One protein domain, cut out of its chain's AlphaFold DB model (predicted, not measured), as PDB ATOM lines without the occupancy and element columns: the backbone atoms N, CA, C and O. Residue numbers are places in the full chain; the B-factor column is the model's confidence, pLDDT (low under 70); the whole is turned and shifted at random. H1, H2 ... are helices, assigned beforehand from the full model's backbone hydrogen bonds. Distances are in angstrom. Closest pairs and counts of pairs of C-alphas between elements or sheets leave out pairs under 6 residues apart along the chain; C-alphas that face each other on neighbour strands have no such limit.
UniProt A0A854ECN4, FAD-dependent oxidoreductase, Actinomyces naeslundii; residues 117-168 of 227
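Overview. This is residues 117 to 168 of the 227 residues of the protein "FAD-dependent oxidoreductase" of Actinomyces naeslundii (UniProt A0A854ECN4). Three short helices, H1, H2 and H3, step in turn from one side of the domain towards a single long helix, H4, which makes the opposite side and meets only H3. Between H2 and H3 a long loop, residues 130 to 140, swings out and folds back. The printed part has 52 residues with four named helices, in the order H1, H2, H3, H4, and no named strand; the class is all helix. It is only just compact, close to loose, with a radius of gyration of the C-alphas of 11.7 A and spans of 29 by 27 by 16 A.

Arrangement. Start at H1, residues 118 to 121, and go on to H2, residues 125 to 129: they are close but not clearly touching, the closest C-alphas, of Leu 118 and Pro 125, being 7.4 A apart. H2 touches H3, residues 141 to 144, where the closest C-alphas, of Leu 129 and Ser 144, are 6.2 A apart. H3 touches H4, residues 150 to 168, at residues 150 to 157 of H4 alone; look at Gly 141 and Gly 153, the closest C-alphas, 3.8 A apart. H1 is apart from H3 and H4, and H2 is apart from H4. In H2 and H4 every O i to N i+4 pair is within hydrogen-bond range; H1 and H3 are too short for such a pair.

Along the chain. Find C-alpha 118 at (122.359, 125.992, 157.044), where H1 begins; it ends at Val 121. H2 runs from Pro 125 to Leu 129 and H3 from Gly 141 to Ser 144. Find C-alpha 150 at (109.032, 144.829, 152.926); from there H4 runs 27.0 A to C-alpha 168 at (108.815, 123.355, 136.548).

Size, cuts and confidence. The two C-alphas farthest apart, of Val 120 and His 151, are 30.1 A apart. The printed part has no cut. The link from H2 to H3 is long, with 11 residues; those from H1 to H2 and from H3 to H4 are tight. The mean pLDDT of the printed part is 93.3, and no printed residue is under 70.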
ATOM      1  N   GLY A 117     119.793 125.889 160.487       93.69
ATOM      2  CA  GLY A 117     120.178 124.594 159.918       93.69
ATOM      3  C   GLY A 117     120.911 124.694 158.576       93.69
ATOM      4  O   GLY A 117     120.844 123.755 157.785       93.69
ATOM      5  N   LEU A 118     121.579 125.820 158.283       95.25
ATOM      6  CA  LEU A 118     122.359 125.992 157.044       95.25
ATOM      7  C   LEU A 118     123.475 124.939 156.928       95.25
ATOM      8  O   LEU A 118     123.771 124.451 155.838       95.25
ATOM      9  N   GLU A 119     124.014 124.512 158.064       95.50
ATOM     10  CA  GLU A 119     125.027 123.472 158.186       95.50
ATOM     11  C   GLU A 119     124.566 122.112 157.630       95.50
ATOM     12  O   GLU A 119     125.376 121.362 157.090       95.50
ATOM     13  N   VAL A 120     123.259 121.812 157.671       96.19
ATOM     14  CA  VAL A 120     122.681 120.558 157.142       96.19
ATOM     15  C   VAL A 120     122.847 120.464 155.624       96.19
ATOM     16  O   VAL A 120     122.891 119.371 155.062       96.19
ATOM     17  N   VAL A 121     122.955 121.612 154.959       95.19
ATOM     18  CA  VAL A 121     123.120 121.725 153.505       95.19
ATOM     19  C   VAL A 121     124.516 122.229 153.129       95.19
ATOM     20  O   VAL A 121     124.744 122.596 151.979       95.19
ATOM     21  N   GLY A 122     125.453 122.220 154.087       96.31
ATOM     22  CA  GLY A 122     126.854 122.588 153.881       96.31
ATOM     23  C   GLY A 122     127.089 124.080 153.638       96.31
ATOM     24  O   GLY A 122     128.010 124.419 152.900       96.31
ATOM     25  N   LEU A 123     126.251 124.954 154.205       96.81
ATOM     26  CA  LEU A 123     126.344 126.406 154.033       96.81
ATOM     27  C   LEU A 123     126.598 127.129 155.353       96.81
ATOM     28  O   LEU A 123     126.068 126.757 156.398       96.81
ATOM     29  N   GLU A 124     127.318 128.242 155.262       95.75
ATOM     30  CA  GLU A 124     127.491 129.211 156.340       95.75
ATOM     31  C   GLU A 124     126.678 130.492 156.060       95.75
ATOM     32  O   GLU A 124     126.346 130.796 154.907       95.75
ATOM     33  N   PRO A 125     126.371 131.319 157.080       94.31
ATOM     34  CA  PRO A 125     125.721 132.618 156.885       94.31
ATOM     35  C   PRO A 125     126.372 133.497 155.805       94.31
ATOM     36  O   PRO A 125     125.676 134.166 155.039       94.31
ATOM     37  N   ASP A 126     127.702 133.472 155.710       94.31
ATOM     38  CA  ASP A 126     128.453 134.254 154.728       94.31
ATOM     39  C   ASP A 126     128.235 133.779 153.284       94.31
ATOM     40  O   ASP A 126     128.385 134.577 152.356       94.31
ATOM     41  N   ASP A 127     127.856 132.516 153.068       95.56
ATOM     42  CA  ASP A 127     127.488 132.016 151.741       95.56
ATOM     43  C   ASP A 127     126.166 132.617 151.280       95.56
ATOM     44  O   ASP A 127     126.060 133.078 150.142       95.56
ATOM     45  N   VAL A 128     125.194 132.724 152.191       94.38
ATOM     46  CA  VAL A 128     123.913 133.385 151.923       94.38
ATOM     47  C   VAL A 128     124.130 134.852 151.557       94.38
ATOM     48  O   VAL A 128     123.628 135.317 150.535       94.38
ATOM     49  N   LEU A 129     124.921 135.578 152.353       92.50
ATOM     50  CA  LEU A 129     125.175 137.009 152.140       92.50
ATOM     51  C   LEU A 129     126.007 137.296 150.887       92.50
ATOM     52  O   LEU A 129     125.903 138.379 150.311       92.50
ATOM     53  N   ALA A 130     126.832 136.342 150.462       92.94
ATOM     54  CA  ALA A 130     127.590 136.436 149.224       92.94
ATOM     55  C   ALA A 130     126.824 135.921 147.996       92.94
ATOM     56  O   ALA A 130     127.361 135.989 146.888       92.94
ATOM     57  N   GLY A 131     125.608 135.395 148.175       91.44
ATOM     58  CA  GLY A 131     124.824 134.785 147.102       91.44
ATOM     59  C   GLY A 131     125.421 133.479 146.565       91.44
ATOM     60  O   GLY A 131     125.112 133.097 145.440       91.44
ATOM     61  N   ARG A 132     126.273 132.793 147.339       94.62
ATOM     62  CA  ARG A 132     126.869 131.486 147.002       94.62
ATOM     63  C   ARG A 132     125.923 130.346 147.378       94.62
ATOM     64  O   ARG A 132     126.274 129.454 148.142       94.62
ATOM     65  N   LEU A 133     124.697 130.417 146.874       95.12
ATOM     66  CA  LEU A 133     123.665 129.420 147.135       95.12
ATOM     67  C   LEU A 133     123.598 128.410 145.984       95.12
ATOM     68  O   LEU A 133     123.820 128.794 144.834       95.12
ATOM     69  N   PRO A 134     123.279 127.134 146.261       94.75
ATOM     70  CA  PRO A 134     122.959 126.181 145.206       94.75
ATOM     71  C   PRO A 134     121.681 126.603 144.466       94.75
ATOM     72  O   PRO A 134     120.820 127.271 145.033       94.75
ATOM     73  N   ASP A 135     121.514 126.151 143.220       90.75
ATOM     74  CA  ASP A 135     120.432 126.600 142.321       90.75
ATOM     75  C   ASP A 135     119.002 126.353 142.842       90.75
ATOM     76  O   ASP A 135     118.040 126.974 142.380       90.75
ATOM     77  N   TRP A 136     118.843 125.430 143.791       92.12
ATOM     78  CA  TRP A 136     117.561 125.092 144.406       92.12
ATOM     79  C   TRP A 136     117.250 125.919 145.663       92.12
ATOM     80  O   TRP A 136     116.109 125.899 146.130       92.12
ATOM     81  N   LEU A 137     118.225 126.651 146.214       94.56
ATOM     82  CA  LEU A 137     118.078 127.411 147.451       94.56
ATOM     83  C   LEU A 137     118.065 128.915 147.179       94.56
ATOM     84  O   LEU A 137     118.954 129.473 146.544       94.56
ATOM     85  N   TYR A 138     117.067 129.590 147.740       93.69
ATOM     86  CA  TYR A 138     116.849 131.019 147.546       93.69
ATOM     87  C   TYR A 138     116.780 131.732 148.893       93.69
ATOM     88  O   TYR A 138     116.070 131.298 149.800       93.69
ATOM     89  N   ALA A 139     117.455 132.875 149.001       93.62
ATOM     90  CA  ALA A 139     117.301 133.794 150.120       93.62
ATOM     91  C   ALA A 139     116.510 135.027 149.672       93.62
ATOM     92  O   ALA A 139     116.849 135.675 148.683       93.62
ATOM     93  N   VAL A 140     115.453 135.370 150.411       93.81
ATOM     94  CA  VAL A 140     114.585 136.522 150.119       93.81
ATOM     95  C   VAL A 140     114.383 137.384 151.360       93.81
ATOM     96  O   VAL A 140     114.629 136.967 152.493       93.81
ATOM     97  N   GLY A 141     113.931 138.622 151.158       91.88
ATOM     98  CA  GLY A 141     113.697 139.552 152.261       91.88
ATOM     99  C   GLY A 141     114.986 139.852 153.026       91.88
ATOM    100  O   GLY A 141     116.050 139.986 152.430       91.88
ATOM    101  N   TYR A 142     114.912 139.969 154.350       91.62
ATOM    102  CA  TYR A 142     116.071 140.409 155.136       91.62
ATOM    103  C   TYR A 142     117.196 139.372 155.188       91.62
ATOM    104  O   TYR A 142     118.339 139.762 155.394       91.62
ATOM    105  N   ALA A 143     116.890 138.089 154.971       91.56
ATOM    106  CA  ALA A 143     117.890 137.025 154.913       91.56
ATOM    107  C   ALA A 143     118.834 137.173 153.707       91.56
ATOM    108  O   ALA A 143     119.992 136.789 153.791       91.56
ATOM    109  N   SER A 144     118.360 137.781 152.611       90.00
ATOM    110  CA  SER A 144     119.132 137.942 151.367       90.00
ATOM    111  C   SER A 144     120.268 138.969 151.444       90.00
ATOM    112  O   SER A 144     121.085 139.049 150.536       90.00
ATOM    113  N   GLY A 145     120.292 139.816 152.479       87.38
ATOM    114  CA  GLY A 145     121.215 140.954 152.540       87.38
ATOM    115  C   GLY A 145     120.877 142.108 151.582       87.38
ATOM    116  O   GLY A 145     121.553 143.137 151.617       87.38
ATOM    117  N   GLU A 146     119.820 141.990 150.770       88.44
ATOM    118  CA  GLU A 146     119.314 143.085 149.939       88.44
ATOM    119  C   GLU A 146     118.673 144.207 150.775       88.44
ATOM    120  O   GLU A 146     118.653 144.180 152.011       88.44
ATOM    121  N   ALA A 147     118.127 145.226 150.096       87.50
ATOM    122  CA  ALA A 147     117.433 146.324 150.753       87.50
ATOM    123  C   ALA A 147     116.372 145.781 151.726       87.50
ATOM    124  O   ALA A 147     115.408 145.124 151.328       87.50
ATOM    125  N   GLN A 148     116.559 146.067 153.019       88.62
ATOM    126  CA  GLN A 148     115.735 145.539 154.106       88.62
ATOM    127  C   GLN A 148     114.393 146.279 154.209       88.62
ATOM    128  O   GLN A 148     114.076 146.912 155.221       88.62
ATOM    129  N   LEU A 149     113.604 146.185 153.143       89.62
ATOM    130  CA  LEU A 149     112.309 146.820 152.969       89.62
ATOM    131  C   LEU A 149     111.281 145.761 152.571       89.62
ATOM    132  O   LEU A 149     111.539 144.904 151.726       89.62
ATOM    133  N   THR A 150     110.085 145.831 153.151       90.94
ATOM    134  CA  THR A 150     109.032 144.829 152.926       90.94
ATOM    135  C   THR A 150     108.675 144.670 151.447       90.94
ATOM    136  O   THR A 150     108.483 143.552 150.978       90.94
ATOM    137  N   HIS A 151     108.596 145.771 150.695       91.56
ATOM    138  CA  HIS A 151     108.260 145.722 149.270       91.56
ATOM    139  C   HIS A 151     109.376 145.088 148.429       91.56
ATOM    140  O   HIS A 151     109.068 144.375 147.479       91.56
ATOM    141  N   MET A 152     110.646 145.263 148.813       92.12
ATOM    142  CA  MET A 152     111.771 144.592 148.158       92.12
ATOM    143  C   MET A 152     111.706 143.075 148.372       92.12
ATOM    144  O   MET A 152     111.814 142.305 147.421       92.12
ATOM    145  N   GLY A 153     111.427 142.643 149.607       92.56
ATOM    146  CA  GLY A 153     111.218 141.227 149.917       92.56
ATOM    147  C   GLY A 153     110.063 140.612 149.122       92.56
ATOM    148  O   GLY A 153     110.224 139.538 148.549       92.56
ATOM    149  N   LYS A 154     108.927 141.317 149.019       94.12
ATOM    150  CA  LYS A 154     107.773 140.888 148.204       94.12
ATOM    151  C   LYS A 154     108.120 140.779 146.721       94.12
ATOM    152  O   LYS A 154     107.772 139.785 146.091       94.12
ATOM    153  N   TYR A 155     108.811 141.780 146.178       93.62
ATOM    154  CA  TYR A 155     109.269 141.764 144.792       93.62
ATOM    155  C   TYR A 155     110.164 140.548 144.520       93.62
ATOM    156  O   TYR A 155     109.896 139.795 143.588       93.62
ATOM    157  N   ARG A 156     111.175 140.294 145.366       92.88
ATOM    158  CA  ARG A 156     112.050 139.124 145.198       92.88
ATOM    159  C   ARG A 156     111.313 137.802 145.329       92.88
ATOM    160  O   ARG A 156     111.555 136.911 144.527       92.88
ATOM    161  N   ALA A 157     110.403 137.682 146.292       94.88
ATOM    162  CA  ALA A 157     109.600 136.474 146.448       94.88
ATOM    163  C   ALA A 157     108.771 136.178 145.187       94.88
ATOM    164  O   ALA A 157     108.707 135.029 144.758       94.88
ATOM    165  N   ARG A 158     108.201 137.214 144.555       94.94
ATOM    166  CA  ARG A 158     107.477 137.069 143.287       94.94
ATOM    167  C   ARG A 158     108.388 136.570 142.163       94.94
ATOM    168  O   ARG A 158     108.043 135.593 141.513       94.94
ATOM    169  N   VAL A 159     109.552 137.196 141.991       93.75
ATOM    170  CA  VAL A 159     110.549 136.805 140.978       93.75
ATOM    171  C   VAL A 159     110.998 135.350 141.154       93.75
ATOM    172  O   VAL A 159     111.076 134.596 140.188       93.75
ATOM    173  N   VAL A 160     111.283 134.936 142.393       94.38
ATOM    174  CA  VAL A 160     111.663 133.548 142.700       94.38
ATOM    175  C   VAL A 160     110.512 132.590 142.393       94.38
ATOM    176  O   VAL A 160     110.744 131.548 141.787       94.38
ATOM    177  N   GLY A 161     109.276 132.953 142.744       95.31
ATOM    178  CA  GLY A 161     108.089 132.164 142.414       95.31
ATOM    179  C   GLY A 161     107.913 131.963 140.906       95.31
ATOM    180  O   GLY A 161     107.791 130.828 140.457       95.31
ATOM    181  N   GLU A 162     107.984 133.041 140.121       94.75
ATOM    182  CA  GLU A 162     107.896 132.992 138.651       94.75
ATOM    183  C   GLU A 162     109.006 132.113 138.049       94.75
ATOM    184  O   GLU A 162     108.742 131.298 137.162       94.75
ATOM    185  N   ARG A 163     110.230 132.196 138.587       94.38
ATOM    186  CA  ARG A 163     111.348 131.337 138.174       94.38
ATOM    187  C   ARG A 163     111.092 129.861 138.468       94.38
ATOM    188  O   ARG A 163     111.308 129.035 137.587       94.38
ATOM    189  N   ILE A 164     110.636 129.522 139.674       94.56
ATOM    190  CA  ILE A 164     110.317 128.136 140.053       94.56
ATOM    191  C   ILE A 164     109.220 127.578 139.138       94.56
ATOM    192  O   ILE A 164     109.352 126.461 138.635       94.56
ATOM    193  N   THR A 165     108.171 128.361 138.866       95.44
ATOM    194  CA  THR A 165     107.089 127.965 137.954       95.44
ATOM    195  C   THR A 165     107.593 127.731 136.529       95.44
ATOM    196  O   THR A 165     107.270 126.701 135.941       95.44
ATOM    197  N   ALA A 166     108.412 128.635 135.984       94.38
ATOM    198  CA  ALA A 166     108.972 128.486 134.640       94.38
ATOM    199  C   ALA A 166     109.840 127.225 134.518       94.38
ATOM    200  O   ALA A 166     109.634 126.426 133.603       94.38
ATOM    201  N   LEU A 167     110.739 127.000 135.484       91.94
ATOM    202  CA  LEU A 167     111.597 125.813 135.521       91.94
ATOM    203  C   LEU A 167     110.778 124.520 135.618       91.94
ATOM    204  O   LEU A 167     111.065 123.562 134.905       91.94
ATOM    205  N   SER A 168     109.722 124.505 136.438       94.12
ATOM    206  CA  SER A 168     108.815 123.355 136.548       94.12
ATOM    207  C   SER A 168     108.049 123.065 135.253       94.12
ATOM    208  O   SER A 168     107.651 121.923 135.036       94.12
TER     209      SER A 168